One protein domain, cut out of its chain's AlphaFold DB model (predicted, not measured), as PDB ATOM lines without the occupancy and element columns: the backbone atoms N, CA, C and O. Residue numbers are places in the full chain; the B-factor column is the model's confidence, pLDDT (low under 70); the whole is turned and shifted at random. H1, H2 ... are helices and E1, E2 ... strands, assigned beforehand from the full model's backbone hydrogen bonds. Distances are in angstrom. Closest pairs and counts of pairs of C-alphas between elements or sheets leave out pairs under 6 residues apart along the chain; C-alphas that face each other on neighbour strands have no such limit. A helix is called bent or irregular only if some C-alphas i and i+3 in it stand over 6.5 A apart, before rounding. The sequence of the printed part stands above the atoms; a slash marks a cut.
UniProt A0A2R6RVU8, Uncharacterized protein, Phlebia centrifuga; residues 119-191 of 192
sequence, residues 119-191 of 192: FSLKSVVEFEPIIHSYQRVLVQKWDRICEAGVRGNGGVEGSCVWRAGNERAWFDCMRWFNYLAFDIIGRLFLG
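AT A GLANCE: This is residues 119 to 191 of the 192 residues of an uncharacterized protein of Phlebia centrifuga (UniProt A0A2R6RVU8). A small three-stranded sheet sits at one end of a rod whose length is made by one long helix, H1, the last part of which packs over one face of the sheet. From the sheet, H2 folds back beside H1 the opposite way, while residues 119 to 126 stick out at the other end. The 73 printed residues hold two named helices and three named strands, in the order H1, E1, E2, E3, H2, a mixed class of helices and strands. The sheet, E1 - E2 - E3, is antiparallel. The whole is loose, with a radius of gyration of the C-alphas of 15.1 A and spans of 47 by 19 by 16 A.

IN THESE COORDINATES: The sheet holds E1, residues 155 to 157, E2, residues 160 to 165, 16.6 A long, and E3, residues 168 to 171. H1, residues 121 to 150, is 41.9 A long and begins at C-alpha 121 (40.415, -31.091, 23.193). It has a kink of 34 degrees near residue 129 and is only just irregular: C-alphas 126 and 129 are 6.8 A apart. H2, residues 173 to 190, is 25.3 A long and ends at C-alpha 190 (26.016, -17.635, 28.324).

HOW THE PARTS SIT: E1, E2 and E3 form a meander, each strand the antiparallel neighbour of the one before. N 157 and O 160 are 2.9 A apart in the hairpin E1 and E2, N 170 and O 163 2.8 A in the hairpin E2 and E3. H1 is on the sheet, closest at the C-alphas of Gly 149 and Ala 169, 4.2 A, in two layers, a helix on one face. H2 touches residues 127 to 138 of H1, closest at the C-alphas of Ile 131 and Ile 184, 6.2 A; they run opposite ways at a shallow tilt of 34 degrees, only just short of steep. H2 only grazes the sheet, with residues 173 to 176. Every O i to N i+4 pair is within hydrogen-bond range in H2, and 24 of 26 in H1.

THE WHOLE: The C-alphas farthest apart, of Ser 120 and Gly 152, are 46.9 A apart. The four links are tight, and the printed part has no cut. No printed residue is under 70 in pLDDT.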
ATOM      1  N   PHE A 119      33.173 -30.043  22.581       90.62
ATOM      2  CA  PHE A 119      33.789 -31.202  23.237       90.62
ATOM      3  C   PHE A 119      35.174 -31.541  22.668       90.62
ATOM      4  O   PHE A 119      35.727 -32.597  22.971       90.62
ATOM      5  N   SER A 120      35.738 -30.685  21.812       94.25
ATOM      6  CA  SER A 120      37.091 -30.872  21.291       94.25
ATOM      7  C   SER A 120      38.138 -30.645  22.383       94.25
ATOM      8  O   SER A 120      37.935 -29.838  23.288       94.25
ATOM      9  N   LEU A 121      39.298 -31.302  22.264       95.06
ATOM     10  CA  LEU A 121      40.415 -31.091  23.193       95.06
ATOM     11  C   LEU A 121      40.815 -29.611  23.276       95.06
ATOM     12  O   LEU A 121      41.088 -29.106  24.358       95.06
ATOM     13  N   LYS A 122      40.791 -28.908  22.138       95.00
ATOM     14  CA  LYS A 122      41.060 -27.470  22.081       95.00
ATOM     15  C   LYS A 122      40.093 -26.688  22.977       95.00
ATOM     16  O   LYS A 122      40.546 -25.917  23.811       95.00
ATOM     17  N   SER A 123      38.788 -26.923  22.840       92.81
ATOM     18  CA  SER A 123      37.780 -26.253  23.671       92.81
ATOM     19  C   SER A 123      37.913 -26.615  25.150       92.81
ATOM     20  O   SER A 123      37.771 -25.743  25.994       92.81
ATOM     21  N   VAL A 124      38.262 -27.863  25.482       93.00
ATOM     22  CA  VAL A 124      38.528 -28.266  26.875       93.00
ATOM     23  C   VAL A 124      39.679 -27.453  27.480       93.00
ATOM     24  O   VAL A 124      39.537 -26.944  28.589       93.00
ATOM     25  N   VAL A 125      40.779 -27.276  26.743       95.50
ATOM     26  CA  VAL A 125      41.919 -26.449  27.179       95.50
ATOM     27  C   VAL A 125      41.524 -24.972  27.304       95.50
ATOM     28  O   VAL A 125      41.934 -24.301  28.244       95.50
ATOM     29  N   GLU A 126      40.687 -24.455  26.404       92.50
ATOM     30  CA  GLU A 126      40.168 -23.081  26.493       92.50
ATOM     31  C   GLU A 126      39.233 -22.875  27.700       92.50
ATOM     32  O   GLU A 126      39.190 -21.785  28.272       92.50
ATOM     33  N   PHE A 127      38.495 -23.908  28.117       93.81
ATOM     34  CA  PHE A 127      37.594 -23.855  29.273       93.81
ATOM     35  C   PHE A 127      38.317 -24.000  30.609       93.81
ATOM     36  O   PHE A 127      37.818 -23.516  31.627       93.81
ATOM     37  N   GLU A 128      39.483 -24.644  30.625       94.50
ATOM     38  CA  GLU A 128      40.240 -24.922  31.841       94.50
ATOM     39  C   GLU A 128      40.470 -23.658  32.703       94.50
ATOM     40  O   GLU A 128      40.069 -23.676  33.871       94.50
ATOM     41  N   PRO A 129      40.997 -22.527  32.185       95.44
ATOM     42  CA  PRO A 129      41.203 -21.319  32.989       95.44
ATOM     43  C   PRO A 129      39.919 -20.778  33.628       95.44
ATOM     44  O   PRO A 129      39.939 -20.285  34.759       95.44
ATOM     45  N   ILE A 130      38.791 -20.894  32.921       93.88
ATOM     46  CA  ILE A 130      37.478 -20.470  33.419       93.88
ATOM     47  C   ILE A 130      37.081 -21.353  34.605       93.88
ATOM     48  O   ILE A 130      36.752 -20.832  35.670       93.88
ATOM     49  N   ILE A 131      37.176 -22.675  34.460       95.62
ATOM     50  CA  ILE A 131      36.853 -23.639  35.520       95.62
ATOM     51  C   ILE A 131      37.738 -23.410  36.754       95.62
ATOM     52  O   ILE A 131      37.214 -23.301  37.867       95.62
ATOM     53  N   HIS A 132      39.054 -23.253  36.570       96.69
ATOM     54  CA  HIS A 132      39.993 -22.965  37.664       96.69
ATOM     55  C   HIS A 132      39.646 -21.675  38.405       96.69
ATOM     56  O   HIS A 132      39.798 -21.605  39.625       96.69
ATOM     57  N   SER A 133      39.165 -20.644  37.702       96.31
ATOM     58  CA  SER A 133      38.772 -19.386  38.346       96.31
ATOM     59  C   SER A 133      37.616 -19.579  39.337       96.31
ATOM     60  O   SER A 133      37.696 -19.091  40.466       96.31
ATOM     61  N   TYR A 134      36.597 -20.369  38.983       96.56
ATOM     62  CA  TYR A 134      35.469 -20.665  39.874       96.56
ATOM     63  C   TYR A 134      35.839 -21.636  40.994       96.56
ATOM     64  O   TYR A 134      35.406 -21.457  42.132       96.56
ATOM     65  N   GLN A 135      36.696 -22.622  40.715       97.31
ATOM     66  CA  GLN A 135      37.251 -23.494  41.753       97.31
ATOM     67  C   GLN A 135      38.030 -22.691  42.799       97.31
ATOM     68  O   GLN A 135      37.867 -22.915  43.996       97.31
ATOM     69  N   ARG A 136      38.822 -21.702  42.368       97.81
ATOM     70  CA  ARG A 136      39.539 -20.803  43.280       97.81
ATOM     71  C   ARG A 136      38.580 -20.011  44.164       97.81
ATOM     72  O   ARG A 136      38.827 -19.907  45.360       97.81
ATOM     73  N   VAL A 137      37.488 -19.488  43.605       96.50
ATOM     74  CA  VAL A 137      36.452 -18.788  44.387       96.50
ATOM     75  C   VAL A 137      35.803 -19.726  45.406       96.50
ATOM     76  O   VAL A 137      35.609 -19.327  46.554       96.50
ATOM     77  N   LEU A 138      35.500 -20.967  45.021       97.12
ATOM     78  CA  LEU A 138      34.946 -21.968  45.932       97.12
ATOM     79  C   LEU A 138      35.892 -22.234  47.109       97.12
ATOM     80  O   LEU A 138      35.468 -22.128  48.260       97.12
ATOM     81  N   VAL A 139      37.164 -22.524  46.824       97.56
ATOM     82  CA  VAL A 139      38.183 -22.786  47.854       97.56
ATOM     83  C   VAL A 139      38.338 -21.579  48.773       97.56
ATOM     84  O   VAL A 139      38.235 -21.731  49.981       97.56
ATOM     85  N   GLN A 140      38.436 -20.363  48.227       97.38
ATOM     86  CA  GLN A 140      38.520 -19.141  49.034       97.38
ATOM     87  C   GLN A 140      37.322 -18.952  49.974       97.38
ATOM     88  O   GLN A 140      37.482 -18.441  51.082       97.38
ATOM     89  N   LYS A 141      36.108 -19.318  49.549       95.62
ATOM     90  CA  LYS A 141      34.923 -19.252  50.416       95.62
ATOM     91  C   LYS A 141      34.972 -20.320  51.504       95.62
ATOM     92  O   LYS A 141      34.662 -20.023  52.654       95.62
ATOM     93  N   TRP A 142      35.401 -21.533  51.168       95.81
ATOM     94  CA  TRP A 142      35.578 -22.602  52.148       95.81
ATOM     95  C   TRP A 142      36.672 -22.281  53.166       95.81
ATOM     96  O   TRP A 142      36.443 -22.493  54.350       95.81
ATOM     97  N   ASP A 143      37.787 -21.683  52.746       96.38
ATOM     98  CA  ASP A 143      38.852 -21.229  53.643       96.38
ATOM     99  C   ASP A 143      38.305 -20.236  54.678       96.38
ATOM    100  O   ASP A 143      38.482 -20.434  55.878       96.38
ATOM    101  N   ARG A 144      37.518 -19.236  54.247       95.31
ATOM    102  CA  ARG A 144      36.862 -18.279  55.164       95.31
ATOM    103  C   ARG A 144      35.920 -18.959  56.156       95.31
ATOM    104  O   ARG A 144      35.860 -18.555  57.318       95.31
ATOM    105  N   ILE A 145      35.174 -19.968  55.708       94.81
ATOM    106  CA  ILE A 145      34.263 -20.741  56.562       94.81
ATOM    107  C   ILE A 145      35.057 -21.562  57.578       94.81
ATOM    108  O   ILE A 145      34.722 -21.550  58.761       94.81
ATOM    109  N   CYS A 146      36.123 -22.237  57.148       93.94
ATOM    110  CA  CYS A 146      37.014 -22.995  58.018       93.94
ATOM    111  C   CYS A 146      37.659 -22.090  59.072       93.94
ATOM    112  O   CYS A 146      37.579 -22.392  60.259       93.94
ATOM    113  N   GLU A 147      38.202 -20.940  58.671       94.94
ATOM    114  CA  GLU A 147      38.754 -19.937  59.584       94.94
ATOM    115  C   GLU A 147      37.715 -19.418  60.590       94.94
ATOM    116  O   GLU A 147      38.014 -19.247  61.772       94.94
ATOM    117  N   ALA A 148      36.478 -19.167  60.146       91.56
ATOM    118  CA  ALA A 148      35.384 -18.793  61.039       91.56
ATOM    119  C   ALA A 148      35.038 -19.930  62.014       91.56
ATOM    120  O   ALA A 148      34.822 -19.669  63.198       91.56
ATOM    121  N   GLY A 149      35.060 -21.178  61.544       92.94
ATOM    122  CA  GLY A 149      34.855 -22.380  62.348       92.94
ATOM    123  C   GLY A 149      35.899 -22.558  63.448       92.94
ATOM    124  O   GLY A 149      35.528 -22.838  64.587       92.94
ATOM    125  N   VAL A 150      37.180 -22.320  63.142       93.06
ATOM    126  CA  VAL A 150      38.271 -22.325  64.136       93.06
ATOM    127  C   VAL A 150      38.013 -21.283  65.226       93.06
ATOM    128  O   VAL A 150      38.187 -21.567  66.406       93.06
ATOM    129  N   ARG A 151      37.512 -20.098  64.854       93.12
ATOM    130  CA  ARG A 151      37.137 -19.028  65.798       93.12
ATOM    131  C   ARG A 151      35.836 -19.290  66.568       93.12
ATOM    132  O   ARG A 151      35.421 -18.434  67.341       93.12
ATOM    133  N   GLY A 152      35.170 -20.426  66.352       91.44
ATOM    134  CA  GLY A 152      33.895 -20.746  67.000       91.44
ATOM    135  C   GLY A 152      32.681 -20.027  66.399       91.44
ATOM    136  O   GLY A 152      31.592 -20.087  66.966       91.44
ATOM    137  N   ASN A 153      32.828 -19.385  65.237       91.56
ATOM    138  CA  ASN A 153      31.778 -18.587  64.612       91.56
ATOM    139  C   ASN A 153      31.030 -19.391  63.537       91.56
ATOM    140  O   ASN A 153      31.555 -19.672  62.456       91.56
ATOM    141  N   GLY A 154      29.775 -19.739  63.826       92.50
ATOM    142  CA  GLY A 154      28.825 -20.187  62.806       92.50
ATOM    143  C   GLY A 154      28.370 -19.031  61.910       92.50
ATOM    144  O   GLY A 154      28.587 -17.861  62.227       92.50
ATOM    145  N   GLY A 155      27.716 -19.347  60.798       93.75
ATOM    146  CA  GLY A 155      27.228 -18.316  59.891       93.75
ATOM    147  C   GLY A 155      26.419 -18.851  58.721       93.75
ATOM    148  O   GLY A 155      26.122 -20.046  58.625       93.75
ATOM    149  N   VAL A 156      26.020 -17.921  57.858       93.69
ATOM    150  CA  VAL A 156      25.180 -18.177  56.689       93.69
ATOM    151  C   VAL A 156      25.725 -17.401  55.495       93.69
ATOM    152  O   VAL A 156      26.048 -16.222  55.612       93.69
ATOM    153  N   GLU A 157      25.788 -18.053  54.336       89.12
ATOM    154  CA  GLU A 157      26.103 -17.437  53.049       89.12
ATOM    155  C   GLU A 157      25.141 -17.974  51.981       89.12
ATOM    156  O   GLU A 157      25.159 -19.156  51.631       89.12
ATOM    157  N   GLY A 158      24.254 -17.112  51.477       86.06
ATOM    158  CA  GLY A 158      23.174 -17.537  50.585       86.06
ATOM    159  C   GLY A 158      22.265 -18.569  51.261       86.06
ATOM    160  O   GLY A 158      21.719 -18.308  52.331       86.06
ATOM    161  N   SER A 159      22.111 -19.750  50.651       88.00
ATOM    162  CA  SER A 159      21.376 -20.872  51.263       88.00
ATOM    163  C   SER A 159      22.261 -21.817  52.090       88.00
ATOM    164  O   SER A 159      21.768 -22.808  52.637       88.00
ATOM    165  N   CYS A 160      23.565 -21.554  52.180       90.38
ATOM    166  CA  CYS A 160      24.506 -22.388  52.914       90.38
ATOM    167  C   CYS A 160      24.614 -21.911  54.362       90.38
ATOM    168  O   CYS A 160      24.926 -20.755  54.623       90.38
ATOM    169  N   VAL A 161      24.391 -22.823  55.304       94.06
ATOM    170  CA  VAL A 161      24.546 -22.583  56.743       94.06
ATOM    171  C   VAL A 161      25.698 -23.447  57.231       94.06
ATOM    172  O   VAL A 161      25.735 -24.638  56.909       94.06
ATOM    173  N   TRP A 162      26.610 -22.879  58.016       95.62
ATOM    174  CA  TRP A 162      27.654 -23.645  58.689       95.62
ATOM    175  C   TRP A 162      27.591 -23.475  60.201       95.62
ATOM    176  O   TRP A 162      27.216 -22.428  60.735       95.62
ATOM    177  N   ARG A 163      27.977 -24.537  60.903       95.50
ATOM    178  CA  ARG A 163      28.096 -24.563  62.360       95.50
ATOM    179  C   ARG A 163      29.561 -24.675  62.736       95.50
ATOM    180  O   ARG A 163      30.280 -25.471  62.140       95.50
ATOM    181  N   ALA A 164      29.983 -23.898  63.722       93.94
ATOM    182  CA  ALA A 164      31.305 -24.040  64.310       93.94
ATOM    183  C   ALA A 164      31.247 -24.985  65.516       93.94
ATOM    184  O   ALA A 164      30.272 -24.982  66.268       93.94
ATOM    185  N   GLY A 165      32.283 -25.796  65.694       89.50
ATOM    186  CA  GLY A 165      32.432 -26.661  66.860       89.50
ATOM    187  C   GLY A 165      33.730 -27.452  66.802       89.50
ATOM    188  O   GLY A 165      34.103 -27.937  65.734       89.50
ATOM    189  N   ASN A 166      34.402 -27.593  67.948       89.38
ATOM    190  CA  ASN A 166      35.686 -28.291  68.080       89.38
ATOM    191  C   ASN A 166      36.739 -27.794  67.073       89.38
ATOM    192  O   ASN A 166      37.336 -28.602  66.366       89.38
ATOM    193  N   GLU A 167      36.893 -26.468  66.959       91.25
ATOM    194  CA  GLU A 167      37.828 -25.813  66.025       91.25
ATOM    195  C   GLU A 167      37.584 -26.164  64.541       91.25
ATOM    196  O   GLU A 167      38.480 -26.079  63.704       91.25
ATOM    197  N   ARG A 168      36.360 -26.580  64.191       92.69
ATOM    198  CA  ARG A 168      35.969 -26.976  62.832       92.69
ATOM    199  C   ARG A 168      34.680 -26.297  62.401       92.69
ATOM    200  O   ARG A 168      33.820 -25.975  63.222       92.69
ATOM    201  N   ALA A 169      34.530 -26.142  61.089       95.00
ATOM    202  CA  ALA A 169      33.271 -25.773  60.459       95.00
ATOM    203  C   ALA A 169      32.573 -27.012  59.881       95.00
ATOM    204  O   ALA A 169      33.201 -27.852  59.240       95.00
ATOM    205  N   TRP A 170      31.260 -27.093  60.071       94.75
ATOM    206  CA  TRP A 170      30.397 -28.148  59.548       94.75
ATOM    207  C   TRP A 170      29.357 -27.535  58.623       94.75
ATOM    208  O   TRP A 170      28.569 -26.696  59.061       94.75
ATOM    209  N   PHE A 171      29.336 -27.955  57.359       94.44
ATOM    210  CA  PHE A 171      28.386 -27.470  56.361       94.44
ATOM    211  C   PHE A 171      28.094 -28.529  55.293       94.44
ATOM    212  O   PHE A 171      28.852 -29.476  55.104       94.44
ATOM    213  N   ASP A 172      26.981 -28.349  54.585       94.62
ATOM    214  CA  ASP A 172      26.568 -29.199  53.468       94.62
ATOM    215  C   ASP A 172      27.305 -28.791  52.180       94.62
ATOM    216  O   ASP A 172      26.978 -27.779  51.555       94.62
ATOM    217  N   CYS A 173      28.306 -29.578  51.773       94.12
ATOM    218  CA  CYS A 173      29.096 -29.320  50.568       94.12
ATOM    219  C   CYS A 173      28.312 -29.521  49.259       94.12
ATOM    220  O   CYS A 173      28.696 -28.956  48.236       94.12
ATOM    221  N   MET A 174      27.201 -30.271  49.262       94.88
ATOM    222  CA  MET A 174      26.443 -30.547  48.033       94.88
ATOM    223  C   MET A 174      25.833 -29.276  47.446       94.88
ATOM    224  O   MET A 174      25.815 -29.098  46.229       94.88
ATOM    225  N   ARG A 175      25.393 -28.348  48.302       93.56
ATOM    226  CA  ARG A 175      24.885 -27.038  47.862       93.56
ATOM    227  C   ARG A 175      25.956 -26.233  47.134       93.56
ATOM    228  O   ARG A 175      25.682 -25.649  46.092       93.56
ATOM    229  N   TRP A 176      27.182 -26.261  47.647       94.81
ATOM    230  CA  TRP A 176      28.320 -25.574  47.046       94.81
ATOM    231  C   TRP A 176      28.694 -26.142  45.680       94.81
ATOM    232  O   TRP A 176      28.939 -25.375  44.753       94.81
ATOM    233  N   PHE A 177      28.686 -27.468  45.526       95.56
ATOM    234  CA  PHE A 177      28.935 -28.091  44.226       95.56
ATOM    235  C   PHE A 177      27.840 -27.775  43.205       95.56
ATOM    236  O   PHE A 177      28.155 -27.562  42.037       95.56
ATOM    237  N   ASN A 178      26.580 -27.663  43.637       94.88
ATOM    238  CA  ASN A 178      25.496 -27.223  42.758       94.88
ATOM    239  C   ASN A 178      25.719 -25.786  42.259       94.88
ATOM    240  O   ASN A 178      25.533 -25.531  41.071       94.88
ATOM    241  N   TYR A 179      26.156 -24.869  43.131       94.19
ATOM    242  CA  TYR A 179      26.505 -23.503  42.729       94.19
ATOM    243  C   TYR A 179      27.711 -23.463  41.799       94.19
ATOM    244  O   TYR A 179      27.639 -22.840  40.747       94.19
ATOM    245  N   LEU A 180      28.776 -24.200  42.124       95.50
ATOM    246  CA  LEU A 180      29.958 -24.298  41.270       95.50
ATOM    247  C   LEU A 180      29.587 -24.782  39.861       95.50
ATOM    248  O   LEU A 180      30.008 -24.190  38.870       95.50
ATOM    249  N   ALA A 181      28.795 -25.854  39.765       95.19
ATOM    250  CA  ALA A 181      28.355 -26.390  38.483       95.19
ATOM    251  C   ALA A 181      27.490 -25.382  37.716       95.19
ATOM    252  O   ALA A 181      27.684 -25.209  36.512       95.19
ATOM    253  N   PHE A 182      26.566 -24.702  38.403       94.19
ATOM    254  CA  PHE A 182      25.716 -23.679  37.801       94.19
ATOM    255  C   PHE A 182      26.533 -22.501  37.258       94.19
ATOM    256  O   PHE A 182      26.330 -22.116  36.111       94.19
ATOM    257  N   ASP A 183      27.487 -21.985  38.032       94.12
ATOM    258  CA  ASP A 183      28.329 -20.852  37.644       94.12
ATOM    259  C   ASP A 183      29.246 -21.204  36.465       94.12
ATOM    260  O   ASP A 183      29.342 -20.442  35.502       94.12
ATOM    261  N   ILE A 184      29.873 -22.387  36.491       94.75
ATOM    262  CA  ILE A 184      30.722 -22.863  35.391       94.75
ATOM    263  C   ILE A 184      29.896 -23.017  34.112       94.75
ATOM    264  O   ILE A 184      30.274 -22.486  33.068       94.75
ATOM    265  N   ILE A 185      28.769 -23.731  34.168       92.19
ATOM    266  CA  ILE A 185      27.918 -23.959  32.992       92.19
ATOM    267  C   ILE A 185      27.349 -22.626  32.495       92.19
ATOM    268  O   ILE A 185      27.411 -22.346  31.299       92.19
ATOM    269  N   GLY A 186      26.851 -21.776  33.394       92.38
ATOM    270  CA  GLY A 186      26.355 -20.440  33.067       92.38
ATOM    271  C   GLY A 186      27.403 -19.631  32.310       92.38
ATOM    272  O   GLY A 186      27.136 -19.159  31.205       92.38
ATOM    273  N   ARG A 187      28.638 -19.593  32.818       91.44
ATOM    274  CA  ARG A 187      29.727 -18.864  32.174       91.44
ATOM    275  C   ARG A 187      30.113 -19.436  30.815       91.44
ATOM    276  O   ARG A 187      30.332 -18.666  29.882       91.44
ATOM    277  N   LEU A 188      30.203 -20.759  30.695       89.31
ATOM    278  CA  LEU A 188      30.600 -21.423  29.450       89.31
ATOM    279  C   LEU A 188      29.553 -21.264  28.340       89.31
ATOM    280  O   LEU A 188      29.922 -21.096  27.181       89.31
ATOM    281  N   PHE A 189      28.261 -21.303  28.675       83.44
ATOM    282  CA  PHE A 189      27.185 -21.259  27.678       83.44
ATOM    283  C   PHE A 189      26.621 -19.858  27.423       83.44
ATOM    284  O   PHE A 189      26.172 -19.589  26.311       83.44
ATOM    285  N   LEU A 190      26.620 -18.971  28.420       85.19
ATOM    286  CA  LEU A 190      26.016 -17.635  28.324       85.19
ATOM    287  C   LEU A 190      27.056 -16.511  28.248       85.19
ATOM    288  O   LEU A 190      26.699 -15.366  27.966       85.19
ATOM    289  N   GLY A 191      28.335 -16.814  28.499       79.00
ATOM    290  CA  GLY A 191      29.428 -15.840  28.477       79.00
ATOM    291  C   GLY A 191      29.369 -14.790  29.595       79.00
ATOM    292  O   GLY A 191      30.155 -13.843  29.567       79.00
TER     293      GLY A 191